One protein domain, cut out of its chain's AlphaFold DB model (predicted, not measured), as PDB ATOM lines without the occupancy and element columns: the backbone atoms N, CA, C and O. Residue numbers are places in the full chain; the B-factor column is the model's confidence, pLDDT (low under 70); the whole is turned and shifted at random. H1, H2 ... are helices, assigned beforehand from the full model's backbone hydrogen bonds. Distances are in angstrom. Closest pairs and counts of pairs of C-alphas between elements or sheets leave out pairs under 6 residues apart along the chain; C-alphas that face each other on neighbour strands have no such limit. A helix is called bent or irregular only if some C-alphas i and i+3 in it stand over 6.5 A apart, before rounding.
ATOM      1  N   GLU A  14     -16.487   4.469  -5.714       79.38
ATOM      2  CA  GLU A  14     -15.542   3.863  -6.658       79.38
ATOM      3  C   GLU A  14     -15.482   2.345  -6.486       79.38
ATOM      4  O   GLU A  14     -15.525   1.626  -7.482       79.38
ATOM      5  N   LEU A  15     -15.461   1.856  -5.242       79.88
ATOM      6  CA  LEU A  15     -15.505   0.424  -4.943       79.88
ATOM      7  C   LEU A  15     -16.809  -0.218  -5.433       79.88
ATOM      8  O   LEU A  15     -16.744  -1.199  -6.165       79.88
ATOM      9  N   GLN A  16     -17.965   0.389  -5.150       80.44
ATOM     10  CA  GLN A  16     -19.265  -0.086  -5.649       80.44
ATOM     11  C   GLN A  16     -19.308  -0.162  -7.179       80.44
ATOM     12  O   GLN A  16     -19.819  -1.120  -7.751       80.44
ATOM     13  N   LYS A  17     -18.732   0.831  -7.867       83.38
ATOM     14  CA  LYS A  17     -18.651   0.828  -9.330       83.38
ATOM     15  C   LYS A  17     -17.752  -0.295  -9.855       83.38
ATOM     16  O   LYS A  17     -18.081  -0.911 -10.865       83.38
ATOM     17  N   ILE A  18     -16.628  -0.566  -9.190       84.38
ATOM     18  CA  ILE A  18     -15.724  -1.672  -9.541       84.38
ATOM     19  C   ILE A  18     -16.420  -3.022  -9.322       84.38
ATOM     20  O   ILE A  18     -16.365  -3.876 -10.205       84.38
ATOM     21  N   GLU A  19     -17.108  -3.197  -8.193       83.81
ATOM     22  CA  GLU A  19     -17.878  -4.405  -7.871       83.81
ATOM     23  C   GLU A  19     -18.996  -4.645  -8.890       83.81
ATOM     24  O   GLU A  19     -19.115  -5.747  -9.425       83.81
ATOM     25  N   GLN A  20     -19.754  -3.605  -9.247       84.62
ATOM     26  CA  GLN A  20     -20.817  -3.707 -10.246       84.62
ATOM     27  C   GLN A  20     -20.273  -4.040 -11.640       84.62
ATOM     28  O   GLN A  20     -20.835  -4.885 -12.337       84.62
ATOM     29  N   ASN A  21     -19.161  -3.419 -12.047       87.25
ATOM     30  CA  ASN A  21     -18.503  -3.750 -13.310       87.25
ATOM     31  C   ASN A  21     -18.048  -5.213 -13.323       87.25
ATOM     32  O   ASN A  21     -18.267  -5.912 -14.311       87.25
ATOM     33  N   LYS A  22     -17.469  -5.694 -12.216       88.25
ATOM     34  CA  LYS A  22     -17.031  -7.085 -12.098       88.25
ATOM     35  C   LYS A  22     -18.205  -8.060 -12.133       88.25
ATOM     36  O   LYS A  22     -18.122  -9.079 -12.816       88.25
ATOM     37  N   CYS A  23     -19.302  -7.721 -11.461       89.75
ATOM     38  CA  CYS A  23     -20.543  -8.484 -11.507       89.75
ATOM     39  C   CYS A  23     -21.063  -8.602 -12.947       89.75
ATOM     40  O   CYS A  23     -21.306  -9.709 -13.424       89.75
ATOM     41  N   ASN A  24     -21.135  -7.484 -13.678       90.81
ATOM     42  CA  ASN A  24     -21.593  -7.458 -15.068       90.81
ATOM     43  C   ASN A  24     -20.681  -8.273 -15.998       90.81
ATOM     44  O   ASN A  24     -21.179  -9.016 -16.841       90.81
ATOM     45  N   GLU A  25     -19.357  -8.178 -15.833       90.88
ATOM     46  CA  GLU A  25     -18.402  -9.004 -16.582       90.88
ATOM     47  C   GLU A  25     -18.650 -10.498 -16.369       90.88
ATOM     48  O   GLU A  25     -18.652 -11.251 -17.339       90.88
ATOM     49  N   MET A  26     -18.872 -10.930 -15.123       90.75
ATOM     50  CA  MET A  26     -19.142 -12.335 -14.801       90.75
ATOM     51  C   MET A  26     -20.494 -12.792 -15.360       90.75
ATOM     52  O   MET A  26     -20.584 -13.857 -15.965       90.75
ATOM     53  N   ILE A  27     -21.539 -11.964 -15.231       93.50
ATOM     54  CA  ILE A  27     -22.857 -12.239 -15.827       93.50
ATOM     55  C   ILE A  27     -22.734 -12.437 -17.342       93.50
ATOM     56  O   ILE A  27     -23.321 -13.362 -17.898       93.50
ATOM     57  N   ILE A  28     -21.965 -11.592 -18.026       94.19
ATOM     58  CA  ILE A  28     -21.820 -11.679 -19.480       94.19
ATOM     59  C   ILE A  28     -20.957 -12.881 -19.876       94.19
ATOM     60  O   ILE A  28     -21.374 -13.698 -20.695       94.19
ATOM     61  N   ASN A  29     -19.758 -12.999 -19.309       94.94
ATOM     62  CA  ASN A  29     -18.749 -13.937 -19.796       94.94
ATOM     63  C   ASN A  29     -18.959 -15.367 -19.308       94.94
ATOM     64  O   ASN A  29     -18.721 -16.295 -20.078       94.94
ATOM     65  N   ASP A  30     -19.425 -15.536 -18.073       94.44
ATOM     66  CA  ASP A  30     -19.488 -16.848 -17.426       94.44
ATOM     67  C   ASP A  30     -20.908 -17.436 -17.440       94.44
ATOM     68  O   ASP A  30     -21.091 -18.618 -17.149       94.44
ATOM     69  N   ILE A  31     -21.921 -16.630 -17.791       96.00
ATOM     70  CA  ILE A  31     -23.334 -17.040 -17.777       96.00
ATOM     71  C   ILE A  31     -23.992 -16.803 -19.142       96.00
ATOM     72  O   ILE A  31     -24.355 -17.770 -19.808       96.00
ATOM     73  N   LEU A  32     -24.136 -15.548 -19.586       96.50
ATOM     74  CA  LEU A  32     -24.863 -15.219 -20.820       96.50
ATOM     75  C   LEU A  32     -24.187 -15.811 -22.059       96.50
ATOM     76  O   LEU A  32     -24.843 -16.478 -22.852       96.50
ATOM     77  N   ASN A  33     -22.885 -15.590 -22.238       95.06
ATOM     78  CA  ASN A  33     -22.161 -16.071 -23.414       95.06
ATOM     79  C   ASN A  33     -22.179 -17.610 -23.522       95.06
ATOM     80  O   ASN A  33     -22.505 -18.111 -24.600       95.06
ATOM     81  N   PRO A  34     -21.904 -18.382 -22.450       93.88
ATOM     82  CA  PRO A  34     -22.092 -19.832 -22.461       93.88
ATOM     83  C   PRO A  34     -23.534 -20.252 -22.760       93.88
ATOM     84  O   PRO A  34     -23.753 -21.151 -23.567       93.88
ATOM     85  N   LEU A  35     -24.531 -19.569 -22.186       94.19
ATOM     86  CA  LEU A  35     -25.939 -19.866 -22.450       94.19
ATOM     87  C   LEU A  35     -26.310 -19.637 -23.924       94.19
ATOM     88  O   LEU A  35     -27.018 -20.449 -24.514       94.19
ATOM     89  N   LEU A  36     -25.794 -18.570 -24.542       91.69
ATOM     90  CA  LEU A  36     -25.973 -18.308 -25.970       91.69
ATOM     91  C   LEU A  36     -25.299 -19.382 -26.828       91.69
ATOM     92  O   LEU A  36     -25.900 -19.829 -27.797       91.69
ATOM     93  N   ARG A  37     -24.102 -19.857 -26.461       87.31
ATOM     94  CA  ARG A  37     -23.459 -20.985 -27.162       87.31
ATOM     95  C   ARG A  37     -24.326 -22.240 -27.124       87.31
ATOM     96  O   ARG A  37     -24.464 -22.899 -28.145       87.31
ATOM     97  N   ILE A  38     -24.951 -22.538 -25.984       84.81
ATOM     98  CA  ILE A  38     -25.905 -23.651 -25.873       84.81
ATOM     99  C   ILE A  38     -27.105 -23.442 -26.809       84.81
ATOM    100  O   ILE A  38     -27.541 -24.392 -27.450       84.81
ATOM    101  N   ILE A  39     -27.627 -22.214 -26.907       84.38
ATOM    102  CA  ILE A  39     -28.758 -21.879 -27.789       84.38
ATOM    103  C   ILE A  39     -28.385 -22.015 -29.272       84.38
ATOM    104  O   ILE A  39     -29.212 -22.482 -30.046       84.38
ATOM    105  N   TYR A  40     -27.160 -21.650 -29.665       79.00
ATOM    106  CA  TYR A  40     -26.688 -21.742 -31.053       79.00
ATOM    107  C   TYR A  40     -26.147 -23.123 -31.447       79.00
ATOM    108  O   TYR A  40     -26.102 -23.432 -32.635       79.00
ATOM    109  N   ALA A  41     -25.789 -23.980 -30.487       71.75
ATOM    110  CA  ALA A  41     -25.253 -25.315 -30.757       71.75
ATOM    111  C   ALA A  41     -26.125 -26.188 -31.694       71.75
ATOM    112  O   ALA A  41     -25.550 -26.879 -32.535       71.75
ATOM    113  N   PRO A  42     -27.476 -26.146 -31.646       62.28
ATOM    114  CA  PRO A  42     -28.323 -26.840 -32.615       62.28
ATOM    115  C   PRO A  42     -28.099 -26.399 -34.066       62.28
ATOM    116  O   PRO A  42     -28.119 -27.256 -34.945       62.28
ATOM    117  N   ARG A  43     -27.833 -25.106 -34.316       56.31
ATOM    118  CA  ARG A  43     -27.584 -24.545 -35.659       56.31
ATOM    119  C   ARG A  43     -26.248 -25.003 -36.243       56.31
ATOM    120  O   ARG A  43     -26.124 -25.158 -37.448       56.31
ATOM    121  N   GLU A  44     -25.249 -25.200 -35.387       46.31
ATOM    122  CA  GLU A  44     -23.917 -25.679 -35.782       46.31
ATOM    123  C   GLU A  44     -23.858 -27.209 -35.938       46.31
ATOM    124  O   GLU A  44     -22.877 -27.746 -36.454       46.31
ATOM    125  N   SER A  45     -24.895 -27.923 -35.488       46.25
ATOM    126  CA  SER A  45     -24.989 -29.376 -35.580       46.25
ATOM    127  C   SER A  45     -25.829 -29.814 -36.775       46.25
ATOM    128  O   SER A  45     -26.983 -29.421 -36.905       46.25
ATOM    129  N   ASP A  46     -25.307 -30.739 -37.579       39.97
ATOM    130  CA  ASP A  46     -25.971 -31.308 -38.764       39.97
ATOM    131  C   ASP A  46     -27.162 -32.247 -38.450       39.97
ATOM    132  O   ASP A  46     -27.460 -33.154 -39.220       39.97
ATOM    133  N   ASN A  47     -27.798 -32.083 -37.285       40.78
ATOM    134  CA  ASN A  47     -29.042 -32.687 -36.781       40.78
ATOM    135  C   ASN A  47     -28.873 -32.891 -35.274       40.78
ATOM    136  O   ASN A  47     -28.249 -33.880 -34.904       40.78
ATOM    137  N   PHE A  48     -29.422 -31.996 -34.439       43.12
ATOM    138  CA  PHE A  48     -29.949 -32.148 -33.055       43.12
ATOM    139  C   PHE A  48     -29.313 -33.156 -32.049       43.12
ATOM    140  O   PHE A  48     -29.870 -33.390 -30.982       43.12
ATOM    141  N   ASN A  49     -28.158 -33.749 -32.346       38.75
ATOM    142  CA  ASN A  49     -27.484 -34.841 -31.636       38.75
ATOM    143  C   ASN A  49     -25.963 -34.890 -31.907       38.75
ATOM    144  O   ASN A  49     -25.277 -35.667 -31.244       38.75
ATOM    145  N   ASN A  50     -25.422 -34.089 -32.836       39.78
ATOM    146  CA  ASN A  50     -23.975 -33.973 -33.049       39.78
ATOM    147  C   ASN A  50     -23.442 -32.723 -32.346       39.78
ATOM    148  O   ASN A  50     -23.791 -31.610 -32.711       39.78
ATOM    149  N   ILE A  51     -22.580 -32.880 -31.342       42.25
ATOM    150  CA  ILE A  51     -21.807 -31.734 -30.845       42.25
ATOM    151  C   ILE A  51     -20.801 -31.347 -31.941       42.25
ATOM    152  O   ILE A  51     -20.151 -32.248 -32.489       42.25
ATOM    153  N   PRO A  52     -20.628 -30.050 -32.250       37.53
ATOM    154  CA  PRO A  52     -19.585 -29.596 -33.162       37.53
ATOM    155  C   PRO A  52     -18.204 -30.137 -32.748       37.53
ATOM    156  O   PRO A  52     -17.727 -29.885 -31.643       37.53
ATOM    157  N   GLY A  53     -17.556 -30.902 -33.636       40.19
ATOM    158  CA  GLY A  53     -16.184 -31.393 -33.450       40.19
ATOM    159  C   GLY A  53     -16.011 -32.772 -32.796       40.19
ATOM    160  O   GLY A  53     -14.878 -33.126 -32.471       40.19
ATOM    161  N   THR A  54     -17.071 -33.572 -32.610       44.03
ATOM    162  CA  THR A  54     -16.942 -34.937 -32.054       44.03
ATOM    163  C   THR A  54     -17.577 -36.016 -32.939       44.03
ATOM    164  O   THR A  54     -18.798 -36.092 -33.029       44.03
ATOM    165  N   ASP A  55     -16.759 -36.917 -33.498       43.69
ATOM    166  CA  ASP A  55     -17.159 -38.106 -34.292       43.69
ATOM    167  C   ASP A  55     -17.756 -39.262 -33.449       43.69
ATOM    168  O   ASP A  55     -17.621 -40.442 -33.774       43.69
ATOM    169  N   VAL A  56     -18.382 -38.980 -32.303       38.19
ATOM    170  CA  VAL A  56     -18.704 -40.024 -31.314       38.19
ATOM    171  C   VAL A  56     -20.095 -39.829 -30.736       38.19
ATOM    172  O   VAL A  56     -20.404 -38.776 -30.190       38.19
ATOM    173  N   GLY A  57     -20.935 -40.858 -30.870       45.94
ATOM    174  CA  GLY A  57     -22.377 -40.780 -30.650       45.94
ATOM    175  C   GLY A  57     -22.867 -40.479 -29.224       45.94
ATOM    176  O   GLY A  57     -22.194 -40.734 -28.229       45.94
ATOM    177  N   LYS A  58     -24.125 -40.019 -29.170       43.34
ATOM    178  CA  LYS A  58     -25.147 -39.985 -28.095       43.34
ATOM    179  C   LYS A  58     -24.786 -39.677 -26.642       43.34
ATOM    180  O   LYS A  58     -25.485 -38.876 -26.030       43.34
ATOM    181  N   LYS A  59     -23.807 -40.347 -26.036       49.41
ATOM    182  CA  LYS A  59     -23.490 -40.147 -24.611       49.41
ATOM    183  C   LYS A  59     -22.711 -38.844 -24.412       49.41
ATOM    184  O   LYS A  59     -23.011 -38.069 -23.517       49.41
ATOM    185  N   THR A  60     -21.822 -38.558 -25.358       57.00
ATOM    186  CA  THR A  60     -21.025 -37.328 -25.469       57.00
ATOM    187  C   THR A  60     -21.895 -36.070 -25.551       57.00
ATOM    188  O   THR A  60     -21.646 -35.128 -24.805       57.00
ATOM    189  N   GLY A  61     -22.951 -36.097 -26.378       59.34
ATOM    190  CA  GLY A  61     -23.969 -35.049 -26.576       59.34
ATOM    191  C   GLY A  61     -24.541 -34.469 -25.287       59.34
ATOM    192  O   GLY A  61     -24.418 -33.284 -24.980       59.34
ATOM    193  N   TRP A  62     -25.183 -35.342 -24.518       63.22
ATOM    194  CA  TRP A  62     -25.853 -34.966 -23.279       63.22
ATOM    195  C   TRP A  62     -24.882 -34.656 -22.149       63.22
ATOM    196  O   TRP A  62     -25.158 -33.757 -21.353       63.22
ATOM    197  N   ASP A  63     -23.747 -35.355 -22.092       67.88
ATOM    198  CA  ASP A  63     -22.696 -35.074 -21.117       67.88
ATOM    199  C   ASP A  63     -22.116 -33.664 -21.332       67.88
ATOM    200  O   ASP A  63     -21.884 -32.950 -20.357       67.88
ATOM    201  N   TYR A  64     -21.981 -33.215 -22.589       74.25
ATOM    202  CA  TYR A  64     -21.589 -31.843 -22.926       74.25
ATOM    203  C   TYR A  64     -22.602 -30.814 -22.429       74.25
ATOM    204  O   TYR A  64     -22.244 -29.972 -21.610       74.25
ATOM    205  N   TYR A  65     -23.875 -30.896 -22.842       77.31
ATOM    206  CA  TYR A  65     -24.882 -29.919 -22.404       77.31
ATOM    207  C   TYR A  65     -25.033 -29.904 -20.880       77.31
ATOM    208  O   TYR A  65     -25.101 -28.839 -20.270       77.31
ATOM    209  N   THR A  66     -25.017 -31.079 -20.246       81.69
ATOM    210  CA  THR A  66     -25.057 -31.200 -18.782       81.69
ATOM    211  C   THR A  66     -23.844 -30.529 -18.137       81.69
ATOM    212  O   THR A  66     -23.991 -29.815 -17.145       81.69
ATOM    213  N   SER A  67     -22.644 -30.732 -18.689       85.00
ATOM    214  CA  SER A  67     -21.417 -30.079 -18.228       85.00
ATOM    215  C   SER A  67     -21.497 -28.557 -18.367       85.00
ATOM    216  O   SER A  67     -21.223 -27.846 -17.401       85.00
ATOM    217  N   GLU A  68     -21.940 -28.052 -19.518       88.81
ATOM    218  CA  GLU A  68     -22.052 -26.614 -19.772       88.81
ATOM    219  C   GLU A  68     -23.074 -25.948 -18.842       88.81
ATOM    220  O   GLU A  68     -22.762 -24.943 -18.201       88.81
ATOM    221  N   PHE A  69     -24.256 -26.545 -18.652       92.81
ATOM    222  CA  PHE A  69     -25.221 -26.037 -17.672       92.81
ATOM    223  C   PHE A  69     -24.671 -26.080 -16.245       92.81
ATOM    224  O   PHE A  69     -24.852 -25.121 -15.495       92.81
ATOM    225  N   ASN A  70     -23.964 -27.144 -15.855       93.19
ATOM    226  CA  ASN A  70     -23.329 -27.217 -14.537       93.19
ATOM    227  C   ASN A  70     -22.273 -26.120 -14.339       93.19
ATOM    228  O   ASN A  70     -22.175 -25.570 -13.241       93.19
ATOM    229  N   ASN A  71     -21.508 -25.780 -15.379       93.81
ATOM    230  CA  ASN A  71     -20.554 -24.672 -15.341       93.81
ATOM    231  C   ASN A  71     -21.270 -23.330 -15.143       93.81
ATOM    232  O   ASN A  71     -20.873 -22.560 -14.269       93.81
ATOM    233  N   ILE A  72     -22.377 -23.099 -15.854       96.06
ATOM    234  CA  ILE A  72     -23.203 -21.896 -15.685       96.06
ATOM    235  C   ILE A  72     -23.791 -21.825 -14.267       96.06
ATOM    236  O   ILE A  72     -23.686 -20.793 -13.607       96.06
ATOM    237  N   TYR A  73     -24.358 -22.917 -13.740       96.06
ATOM    238  CA  TYR A  73     -24.884 -22.936 -12.368       96.06
ATOM    239  C   TYR A  73     -23.800 -22.677 -11.322       96.06
ATOM    240  O   TYR A  73     -24.051 -21.987 -10.335       96.06
ATOM    241  N   ARG A  74     -22.581 -23.188 -11.530       94.25
ATOM    242  CA  ARG A  74     -21.432 -22.854 -10.676       94.25
ATOM    243  C   ARG A  74     -21.096 -21.368 -10.760       94.25
ATOM    244  O   ARG A  74     -20.916 -20.760  -9.714       94.25
ATOM    245  N   ALA A  75     -21.067 -20.780 -11.955       93.62
ATOM    246  CA  ALA A  75     -20.811 -19.352 -12.129       93.62
ATOM    247  C   ALA A  75     -21.853 -18.484 -11.404       93.62
ATOM    248  O   ALA A  75     -21.479 -17.544 -10.704       93.62
ATOM    249  N   ILE A  76     -23.140 -18.847 -11.485       93.38
ATOM    250  CA  ILE A  76     -24.219 -18.183 -10.735       93.38
ATOM    251  C   ILE A  76     -23.966 -18.288  -9.224       93.38
ATOM    252  O   ILE A  76     -23.955 -17.280  -8.526       93.38
ATOM    253  N   ASN A  77     -23.724 -19.500  -8.719       90.69
ATOM    254  CA  ASN A  77     -23.590 -19.755  -7.281       90.69
ATOM    255  C   ASN A  77     -22.298 -19.187  -6.674       90.69
ATOM    256  O   ASN A  77     -22.249 -18.914  -5.477       90.69
ATOM    257  N   CYS A  78     -21.239 -19.041  -7.471       87.62
ATOM    258  CA  CYS A  78     -19.958 -18.493  -7.027       87.62
ATOM    259  C   CYS A  78     -19.878 -16.964  -7.149       87.62
ATOM    260  O   CYS A  78     -18.921 -16.374  -6.645       87.62
ATOM    261  N   ASN A  79     -20.846 -16.312  -7.800       85.25
ATOM    262  CA  ASN A  79     -20.839 -14.864  -7.951       85.25
ATOM    263  C   ASN A  79     -21.451 -14.178  -6.719       85.25
ATOM    264  O   ASN A  79     -22.660 -13.978  -6.623       85.25
ATOM    265  N   LEU A  80     -20.580 -13.786  -5.786       81.62
ATOM    266  CA  LEU A  80     -20.945 -13.098  -4.541       81.62
ATOM    267  C   LEU A  80     -21.505 -11.681  -4.753       81.62
ATOM    268  O   LEU A  80     -22.028 -11.096  -3.809       81.62
ATOM    269  N   PHE A  81     -21.378 -11.121  -5.959       85.50
ATOM    270  CA  PHE A  81     -21.809  -9.757  -6.278       85.50
ATOM    271  C   PHE A  81     -23.226  -9.690  -6.862       85.50
ATOM    272  O   PHE A  81     -23.701  -8.598  -7.175       85.50
ATOM    273  N   LEU A  82     -23.893 -10.835  -7.044       88.12
ATOM    274  CA  LEU A  82     -25.286 -10.860  -7.477       88.12
ATOM    275  C   LEU A  82     -26.193 -10.377  -6.347       88.12
ATOM    276  O   LEU A  82     -26.126 -10.880  -5.224       88.12
ATOM    277  N   SER A  83     -27.096  -9.452  -6.663       88.25
ATOM    278  CA  SER A  83     -28.240  -9.199  -5.791       88.25
ATOM    279  C   SER A  83     -29.178 -10.414  -5.783       88.25
ATOM    280  O   SER A  83     -29.156 -11.248  -6.693       88.25
ATOM    281  N   GLU A  84     -30.039 -10.519  -4.768       89.38
ATOM    282  CA  GLU A  84     -31.035 -11.598  -4.696       89.38
ATOM    283  C   GLU A  84     -31.931 -11.620  -5.942       89.38
ATOM    284  O   GLU A  84     -32.226 -12.686  -6.488       89.38
ATOM    285  N   TYR A  85     -32.321 -10.436  -6.418       90.12
ATOM    286  CA  TYR A  85     -33.100 -10.289  -7.637       90.12
ATOM    287  C   TYR A  85     -32.352 -10.838  -8.859       90.12
ATOM    288  O   TYR A  85     -32.879 -11.698  -9.567       90.12
ATOM    289  N   GLN A  86     -31.097 -10.418  -9.065       90.94
ATOM    290  CA  GLN A  86     -30.292 -10.893 -10.191       90.94
ATOM    291  C   GLN A  86     -30.090 -12.403 -10.145       90.94
ATOM    292  O   GLN A  86     -30.264 -13.078 -11.156       90.94
ATOM    293  N   TYR A  87     -29.768 -12.946  -8.970       93.50
ATOM    294  CA  TYR A  87     -29.622 -14.384  -8.787       93.50
ATOM    295  C   TYR A  87     -30.894 -15.125  -9.216       93.50
ATOM    296  O   TYR A  87     -30.823 -16.073  -9.998       93.50
ATOM    297  N   ARG A  88     -32.066 -14.675  -8.748       93.19
ATOM    298  CA  ARG A  88     -33.356 -15.309  -9.052       93.19
ATOM    299  C   ARG A  88     -33.686 -15.276 -10.537       93.19
ATOM    300  O   ARG A  88     -34.008 -16.326 -11.094       93.19
ATOM    301  N   GLU A  89     -33.585 -14.116 -11.176       94.69
ATOM    302  CA  GLU A  89     -33.972 -13.973 -12.580       94.69
ATOM    303  C   GLU A  89     -32.982 -14.668 -13.524       94.69
ATOM    304  O   GLU A  89     -33.399 -15.350 -14.466       94.69
ATOM    305  N   ILE A  90     -31.677 -14.610 -13.230       95.56
ATOM    306  CA  ILE A  90     -30.666 -15.360 -13.987       95.56
ATOM    307  C   ILE A  90     -30.906 -16.863 -13.839       95.56
ATOM    308  O   ILE A  90     -30.965 -17.583 -14.838       95.56
ATOM    309  N   TYR A  91     -31.081 -17.349 -12.607       95.56
ATOM    310  CA  TYR A  91     -31.299 -18.769 -12.345       95.56
ATOM    311  C   TYR A  91     -32.561 -19.285 -13.044       95.56
ATOM    312  O   TYR A  91     -32.517 -20.321 -13.710       95.56
ATOM    313  N   LYS A  92     -33.671 -18.543 -12.946       95.06
ATOM    314  CA  LYS A  92     -34.938 -18.847 -13.625       95.06
ATOM    315  C   LYS A  92     -34.758 -18.923 -15.142       95.06
ATOM    316  O   LYS A  92     -35.231 -19.873 -15.766       95.06
ATOM    317  N   THR A  93     -34.031 -17.972 -15.728       95.56
ATOM    318  CA  THR A  93     -33.748 -17.937 -17.171       95.56
ATOM    319  C   THR A  93     -32.921 -19.146 -17.610       95.56
ATOM    320  O   THR A  93     -33.315 -19.864 -18.531       95.56
ATOM    321  N   VAL A  94     -31.822 -19.439 -16.908       95.56
ATOM    322  CA  VAL A  94     -30.961 -20.600 -17.190       95.56
ATOM    323  C   VAL A  94     -31.731 -21.911 -17.024       95.56
ATOM    324  O   VAL A  94     -31.639 -22.791 -17.876       95.56
ATOM    325  N   GLN A  95     -32.553 -22.034 -15.980       91.25
ATOM    326  CA  GLN A  95     -33.418 -23.196 -15.776       91.25
ATOM    327  C   GLN A  95     -34.463 -23.352 -16.891       91.25
ATOM    328  O   GLN A  95     -34.756 -24.477 -17.299       91.25
ATOM    329  N   GLY A  96     -35.006 -22.247 -17.404       87.94
ATOM    330  CA  GLY A  96     -35.915 -22.242 -18.546       87.94
ATOM    331  C   GLY A  96     -35.278 -22.845 -19.796       87.94
ATOM    332  O   GLY A  96     -35.823 -23.793 -20.362       87.94
ATOM    333  N   ILE A  97     -34.084 -22.375 -20.162       88.94
ATOM    334  CA  ILE A  97     -33.328 -22.903 -21.308       88.94
ATOM    335  C   ILE A  97     -32.884 -24.355 -21.071       88.94
ATOM    336  O   ILE A  97     -32.970 -25.190 -21.970       88.94
ATOM    337  N   HIS A  98     -32.481 -24.709 -19.852       86.25
ATOM    338  CA  HIS A  98     -32.134 -26.088 -19.503       86.25
ATOM    339  C   HIS A  98     -33.339 -27.041 -19.629       86.25
ATOM    340  O   HIS A  98     -33.232 -28.139 -20.172       86.25
ATOM    341  N   SER A  99     -34.533 -26.621 -19.200       76.44
ATOM    342  CA  SER A  99     -35.754 -27.407 -19.416       76.44
ATOM    343  C   SER A  99     -36.103 -27.521 -20.904       76.44
ATOM    344  O   SER A  99     -36.508 -28.595 -21.353       76.44
ATOM    345  N   TYR A 100     -35.950 -26.433 -21.664       75.50
ATOM    346  CA  TYR A 100     -36.182 -26.410 -23.108       75.50
ATOM    347  C   TYR A 100     -35.261 -27.399 -23.841       75.50
ATOM    348  O   TYR A 100     -35.757 -28.270 -24.555       75.50
ATOM    349  N   THR A 101     -33.951 -27.353 -23.580       72.56
ATOM    350  CA  THR A 101     -32.955 -28.268 -24.175       72.56
ATOM    351  C   THR A 101     -33.175 -29.733 -23.799       72.56
ATOM    352  O   THR A 101     -32.776 -30.624 -24.537       72.56
ATOM    353  N   ARG A 102     -33.850 -30.032 -22.683       63.84
ATOM    354  CA  ARG A 102     -34.197 -31.415 -22.318       63.84
ATOM    355  C   ARG A 102     -35.439 -31.948 -23.037       63.84
ATOM    356  O   ARG A 102     -35.545 -33.153 -23.245       63.84
ATOM    357  N   LYS A 103     -36.408 -31.081 -23.348       55.28
ATOM    358  CA  LYS A 103     -37.714 -31.479 -23.911       55.28
ATOM    359  C   LYS A 103     -37.812 -31.292 -25.423       55.28
ATOM    360  O   LYS A 103     -38.591 -32.007 -26.043       55.28
ATOM    361  N   PHE A 104     -37.082 -30.329 -25.991       55.53
ATOM    362  CA  PHE A 104     -37.097 -29.967 -27.415       55.53
ATOM    363  C   PHE A 104     -38.509 -29.885 -28.033       55.53
ATOM    364  O   PHE A 104     -38.755 -30.315 -29.156       55.53
ATOM    365  N   SER A 105     -39.467 -29.288 -27.320       49.25
ATOM    366  CA  SER A 105     -40.854 -29.146 -27.789       49.25
ATOM    367  C   SER A 105     -41.096 -27.895 -28.651       49.25
ATOM    368  O   SER A 105     -42.233 -27.453 -28.784       49.25
ATOM    369  N   GLY A 106     -40.048 -27.310 -29.245       56.12
ATOM    370  CA  GLY A 106     -40.133 -26.016 -29.934       56.12
ATOM    371  C   GLY A 106     -40.468 -24.865 -28.979       56.12
ATOM    372  O   GLY A 106     -40.245 -24.982 -27.772       56.12
ATOM    373  N   ALA A 107     -41.019 -23.766 -29.502       60.72
ATOM    374  CA  ALA A 107     -41.400 -22.611 -28.687       60.72
ATOM    375  C   ALA A 107     -42.392 -22.977 -27.571       60.72
ATOM    376  O   ALA A 107     -42.304 -22.428 -26.484       60.72
ATOM    377  N   ASP A 108     -43.247 -23.984 -27.770       59.50
ATOM    378  CA  ASP A 108     -44.192 -24.468 -26.751       59.50
ATOM    379  C   ASP A 108     -43.508 -25.061 -25.499       59.50
ATOM    380  O   ASP A 108     -44.155 -25.308 -24.482       59.50
ATOM    381  N   GLY A 109     -42.199 -25.332 -25.561       64.62
ATOM    382  CA  GLY A 109     -41.385 -25.715 -24.402       64.62
ATOM    383  C   GLY A 109     -40.816 -24.554 -23.596       64.62
ATOM    384  O   GLY A 109     -40.251 -24.795 -22.525       64.62
ATOM    385  N   LEU A 110     -40.915 -23.329 -24.113       76.44
ATOM    386  CA  LEU A 110     -40.441 -22.127 -23.445       76.44
ATOM    387  C   LEU A 110     -41.454 -21.676 -22.393       76.44
ATOM    388  O   LEU A 110     -42.657 -21.882 -22.515       76.44
ATOM    389  N   GLN A 111     -40.941 -21.065 -21.332       83.12
ATOM    390  CA  GLN A 111     -41.772 -20.434 -20.311       83.12
ATOM    391  C   GLN A 111     -42.269 -19.063 -20.799       83.12
ATOM    392  O   GLN A 111     -41.575 -18.399 -21.569       83.12
ATOM    393  N   ASP A 112     -43.423 -18.619 -20.296       84.75
ATOM    394  CA  ASP A 112     -44.126 -17.405 -20.751       84.75
ATOM    395  C   ASP A 112     -43.241 -16.145 -20.780       84.75
ATOM    396  O   ASP A 112     -43.307 -15.359 -21.720       84.75
ATOM    397  N   PHE A 113     -42.322 -15.995 -19.820       88.75
ATOM    398  CA  PHE A 113     -41.443 -14.822 -19.743       88.75
ATOM    399  C   PHE A 113     -40.474 -14.678 -20.933       88.75
ATOM    400  O   PHE A 113     -39.974 -13.584 -21.184       88.75
ATOM    401  N   PHE A 114     -40.193 -15.750 -21.687       87.31
ATOM    402  CA  PHE A 114     -39.429 -15.623 -22.934       87.31
ATOM    403  C   PHE A 114     -40.254 -14.926 -24.019       87.31
ATOM    404  O   PHE A 114     -39.712 -14.118 -24.764       87.31
ATOM    405  N   PHE A 115     -41.561 -15.189 -24.068       84.25
ATOM    406  CA  PHE A 115     -42.486 -14.535 -24.992       84.25
ATOM    407  C   PHE A 115     -42.740 -13.078 -24.614       84.25
ATOM    408  O   PHE A 115     -42.837 -12.228 -25.490       84.25
ATOM    409  N   GLU A 116     -42.770 -12.773 -23.316       88.81
ATOM    410  CA  GLU A 116     -42.803 -11.388 -22.829       88.81
ATOM    411  C   GLU A 116     -41.540 -10.612 -23.245       88.81
ATOM    412  O   GLU A 116     -41.609  -9.426 -23.559       88.81
ATOM    413  N   ALA A 117     -40.381 -11.280 -23.270       90.88
ATOM    414  CA  ALA A 117     -39.128 -10.682 -23.723       90.88
ATOM    415  C   ALA A 117     -39.038 -10.551 -25.253       90.88
ATOM    416  O   ALA A 117     -38.333  -9.668 -25.749       90.88
ATOM    417  N   ASN A 118     -39.721 -11.425 -25.996       88.94
ATOM    418  CA  ASN A 118     -39.789 -11.380 -27.448       88.94
ATOM    419  C   ASN A 118     -41.085 -12.005 -27.984       88.94
ATOM    420  O   ASN A 118     -41.193 -13.228 -28.123       88.94
ATOM    421  N   GLU A 119     -42.036 -11.155 -28.375       80.44
ATOM    422  CA  GLU A 119     -43.329 -11.585 -28.916       80.44
ATOM    423  C   GLU A 119     -43.190 -12.399 -30.210       80.44
ATOM    424  O   GLU A 119     -44.049 -13.230 -30.505       80.44
ATOM    425  N   ASN A 120     -42.089 -12.240 -30.958       75.19
ATOM    426  CA  ASN A 120     -41.857 -13.002 -32.185       75.19
ATOM    427  C   ASN A 120     -41.762 -14.509 -31.929       75.19
ATOM    428  O   ASN A 120     -42.041 -15.310 -32.820       75.19
ATOM    429  N   LEU A 121     -41.425 -14.923 -30.703       74.00
ATOM    430  CA  LEU A 121     -41.425 -16.334 -30.331       74.00
ATOM    431  C   LEU A 121     -42.808 -16.978 -30.506       74.00
ATOM    432  O   LEU A 121     -42.891 -18.179 -30.771       74.00
ATOM    433  N   HIS A 122     -43.894 -16.194 -30.448       68.06
ATOM    434  CA  HIS A 122     -45.245 -16.680 -30.721       68.06
ATOM    435  C   HIS A 122     -45.433 -17.173 -32.159       68.06
ATOM    436  O   HIS A 122     -46.226 -18.092 -32.370       68.06
ATOM    437  N   PHE A 179     -35.853 -19.069 -35.397       74.94
ATOM    438  CA  PHE A 179     -36.262 -19.356 -34.026       74.94
ATOM    439  C   PHE A 179     -35.089 -19.252 -33.040       74.94
ATOM    440  O   PHE A 179     -35.243 -18.664 -31.968       74.94
ATOM    441  N   VAL A 180     -33.918 -19.792 -33.392       78.69
ATOM    442  CA  VAL A 180     -32.718 -19.732 -32.544       78.69
ATOM    443  C   VAL A 180     -32.266 -18.287 -32.344       78.69
ATOM    444  O   VAL A 180     -31.914 -17.907 -31.226       78.69
ATOM    445  N   GLU A 181     -32.332 -17.458 -33.388       82.44
ATOM    446  CA  GLU A 181     -32.012 -16.031 -33.285       82.44
ATOM    447  C   GLU A 181     -33.016 -15.272 -32.409       82.44
ATOM    448  O   GLU A 181     -32.615 -14.499 -31.538       82.44
ATOM    449  N   GLU A 182     -34.312 -15.534 -32.574       84.25
ATOM    450  CA  GLU A 182     -35.375 -14.911 -31.779       84.25
ATOM    451  C   GLU A 182     -35.303 -15.344 -30.302       84.25
ATOM    452  O   GLU A 182     -35.521 -14.529 -29.397       84.25
ATOM    453  N   LEU A 183     -34.921 -16.596 -30.025       87.31
ATOM    454  CA  LEU A 183     -34.679 -17.087 -28.666       87.31
ATOM    455  C   LEU A 183     -33.431 -16.443 -28.058       87.31
ATOM    456  O   LEU A 183     -33.470 -15.961 -26.925       87.31
ATOM    457  N   ALA A 184     -32.330 -16.385 -28.808       91.00
ATOM    458  CA  ALA A 184     -31.104 -15.726 -28.374       91.00
ATOM    459  C   ALA A 184     -31.333 -14.229 -28.106       91.00
ATOM    460  O   ALA A 184     -30.803 -13.681 -27.137       91.00
ATOM    461  N   TYR A 185     -32.148 -13.563 -28.928       92.94
ATOM    462  CA  TYR A 185     -32.588 -12.191 -28.697       92.94
ATOM    463  C   TYR A 185     -33.372 -12.062 -27.385       92.94
ATOM    464  O   TYR A 185     -33.006 -11.232 -26.551       92.94
ATOM    465  N   ALA A 186     -34.368 -12.922 -27.146       94.12
ATOM    466  CA  ALA A 186     -35.147 -12.918 -25.905       94.12
ATOM    467  C   ALA A 186     -34.250 -13.057 -24.663       94.12
ATOM    468  O   ALA A 186     -34.361 -12.278 -23.716       94.12
ATOM    469  N   VAL A 187     -33.292 -13.994 -24.690       96.19
ATOM    470  CA  VAL A 187     -32.321 -14.178 -23.598       96.19
ATOM    471  C   VAL A 187     -31.477 -12.921 -23.378       96.19
ATOM    472  O   VAL A 187     -31.309 -12.489 -22.237       96.19
ATOM    473  N   ARG A 188     -30.978 -12.285 -24.445       96.62
ATOM    474  CA  ARG A 188     -30.211 -11.032 -24.329       96.62
ATOM    475  C   ARG A 188     -31.046  -9.915 -23.703       96.62
ATOM    476  O   ARG A 188     -30.537  -9.218 -22.831       96.62
ATOM    477  N   VAL A 189     -32.309  -9.759 -24.106       96.06
ATOM    478  CA  VAL A 189     -33.225  -8.751 -23.542       96.06
ATOM    479  C   VAL A 189     -33.424  -8.967 -22.043       96.06
ATOM    480  O   VAL A 189     -33.285  -8.018 -21.270       96.06
ATOM    481  N   ILE A 190     -33.669 -10.210 -21.619       95.75
ATOM    482  CA  ILE A 190     -33.820 -10.556 -20.200       95.75
ATOM    483  C   ILE A 190     -32.563 -10.162 -19.413       95.75
ATOM    484  O   ILE A 190     -32.655  -9.447 -18.416       95.75
ATOM    485  N   PHE A 191     -31.376 -10.545 -19.888       95.69
ATOM    486  CA  PHE A 191     -30.116 -10.216 -19.212       95.69
ATOM    487  C   PHE A 191     -29.817  -8.710 -19.192       95.69
ATOM    488  O   PHE A 191     -29.317  -8.201 -18.190       95.69
ATOM    489  N   ILE A 192     -30.155  -7.975 -20.256       94.25
ATOM    490  CA  ILE A 192     -30.045  -6.509 -20.283       94.25
ATOM    491  C   ILE A 192     -30.923  -5.882 -19.196       94.25
ATOM    492  O   ILE A 192     -30.473  -4.959 -18.515       94.25
ATOM    493  N   ASN A 193     -32.151  -6.373 -19.017       92.50
ATOM    494  CA  ASN A 193     -33.061  -5.861 -17.992       92.50
ATOM    495  C   ASN A 193     -32.525  -6.140 -16.581       92.50
ATOM    496  O   ASN A 193     -32.424  -5.207 -15.786       92.50
ATOM    497  N   ILE A 194     -32.043  -7.362 -16.331       91.12
ATOM    498  CA  ILE A 194     -31.415  -7.760 -15.060       91.12
ATOM    499  C   ILE A 194     -30.208  -6.870 -14.716       91.12
ATOM    500  O   ILE A 194     -30.041  -6.449 -13.572       91.12
ATOM    501  N   ILE A 195     -29.352  -6.563 -15.697       89.62
ATOM    502  CA  ILE A 195     -28.183  -5.691 -15.489       89.62
ATOM    503  C   ILE A 195     -28.620  -4.240 -15.229       89.62
ATOM    504  O   ILE A 195     -28.044  -3.559 -14.381       89.62
ATOM    505  N   ARG A 196     -29.654  -3.760 -15.930       85.31
ATOM    506  CA  ARG A 196     -30.168  -2.386 -15.806       85.31
ATOM    507  C   ARG A 196     -30.907  -2.113 -14.501       85.31
ATOM    508  O   ARG A 196     -30.883  -0.974 -14.039       85.31
ATOM    509  N   GLU A 197     -31.581  -3.096 -13.916       76.12
ATOM    510  CA  GLU A 197     -32.274  -2.906 -12.635       76.12
ATOM    511  C   GLU A 197     -31.301  -2.594 -11.492       76.12
ATOM    512  O   GLU A 197     -31.586  -1.699 -10.694       76.12
ATOM    513  N   ASN A 198     -30.083  -3.148 -11.512       62.50
ATOM    514  CA  ASN A 198     -29.027  -2.742 -10.577       62.50
ATOM    515  C   ASN A 198     -28.629  -1.264 -10.720       62.50
ATOM    516  O   ASN A 198     -28.351  -0.608  -9.718       62.50
ATOM    517  N   GLU A 199     -28.613  -0.701 -11.934       61.03
ATOM    518  CA  GLU A 199     -28.282   0.721 -12.153       61.03
ATOM    519  C   GLU A 199     -29.363   1.676 -11.618       61.03
ATOM    520  O   GLU A 199     -29.117   2.877 -11.463       61.03
ATOM    521  N   ARG A 200     -30.576   1.166 -11.371       57.28
ATOM    522  CA  ARG A 200     -31.686   1.928 -10.786       57.28
ATOM    523  C   ARG A 200     -31.700   1.835  -9.264       57.28
ATOM    524  O   ARG A 200     -31.890   2.867  -8.633       57.28
ATOM    525  N   GLU A 201     -31.438   0.662  -8.689       51.25
ATOM    526  CA  GLU A 201     -31.331   0.488  -7.228       51.25
ATOM    527  C   GLU A 201     -30.086   1.169  -6.629       51.25
ATOM    528  O   GLU A 201     -30.071   1.525  -5.454       51.25
ATOM    529  N   SER A 202     -29.052   1.411  -7.442       48.12
ATOM    530  CA  SER A 202     -27.825   2.120  -7.045       48.12
ATOM    531  C   SER A 202     -27.883   3.648  -7.215       48.12
ATOM    532  O   SER A 202     -26.895   4.337  -6.938       48.12
ATOM    533  N   LYS A 203     -29.024   4.211  -7.646       41.12
ATOM    534  CA  LYS A 203     -29.252   5.664  -7.630       41.12
ATOM    535  C   LYS A 203     -29.904   6.071  -6.298       41.12
ATOM    536  O   LYS A 203     -30.902   5.461  -5.932       41.12
TER     537      LYS A 203
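Overview. This is residues 14 to 122 and 179 to 203 of the 204 residues of an uncharacterized protein of Ruminococcus sp. AM28-29LB (UniProt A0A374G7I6). Four long helices, H1, H2, H3 and H7, stand side by side in an elongated up-and-down bundle, in which each runs against the one before it in the chain. The short helices H5 and H6 pack on the side of H7, H4 sits beside the last turns of H3, touching its residues 99 to 103, and the long link of residues 45 to 58 lies at one end of the bundle. The printed part has 134 residues with seven named helices, H1 to H7 in chain order, and no named strand; its class is all helix. It is compact, with a radius of gyration of the C-alphas of 15.8 A, and spans 51 by 31 by 19 A.

Arrangement. H1, residues 14 to 44, is the longest helix and has a kink of 32 degrees near residue 38. It is irregular, but only just: C-alphas 39 and 42 are 6.9 A apart. With its residues 26 to 38 alone it touches H2, residues 59 to 78, at a shallow tilt of 13 degrees, opposite ways; the closest C-alphas, of Ile 31 and Ile 72, are 5.3 A apart, and the two form a helical hairpin. H1 also touches H7, residues 179 to 201, opposite ways at a shallow tilt of 10 degrees, closest at the C-alphas of Leu 36 and Ala 184, 6.2 A. H2 forms a second helical hairpin with H3, residues 84 to 103, closest at the C-alphas of Ile 76 and Tyr 87, 6.9 A. H3 touches H7, the hub, closest at the C-alphas of Gln 86 and Ile 194, 5.9 A. H1 and H3 are close but not clearly touching, and H2 and H7 are apart. H5, residues 112 to 117, touches H7 about perpendicular, at 78 degrees, with the C-alphas of Ala 117 and Ala 186 closest, 5.1 A. H6, residues 119 to 122, touches H7 at the C-alphas of Leu 121 and Glu 182, 6.4 A. H4, residues 106 to 109, touches H3 only at the corner, closest at the C-alphas of Tyr 100 and Gly 109, 5.4 A. Every O i to N i+4 pair is within hydrogen-bond range in H2, H3 and H5, against 21 of 27 in H1 and 17 of 19 in H7; H4 and H6 are too short for such a pair.

Along the chain. H1 is 42.3 A long from C-alpha 14 at (-15.542, 3.863, -6.658). H2 measures 28.1 A, H3 28.4 A and H7 33.7 A, the last ending at C-alpha 201 at (-31.331, 0.488, -7.228).

Size, cuts and confidence. The C-alphas of Asp 55 and Lys 203 are the farthest apart, 52.7 A. Residues 123 to 178 are not printed, and C-alphas 122 and 179 are 9.9 A apart across this cut. H1 to H2 is a long link. Confidence is under 70 at residues 42 to 63, 102 to 109, 122 and 198 to 203.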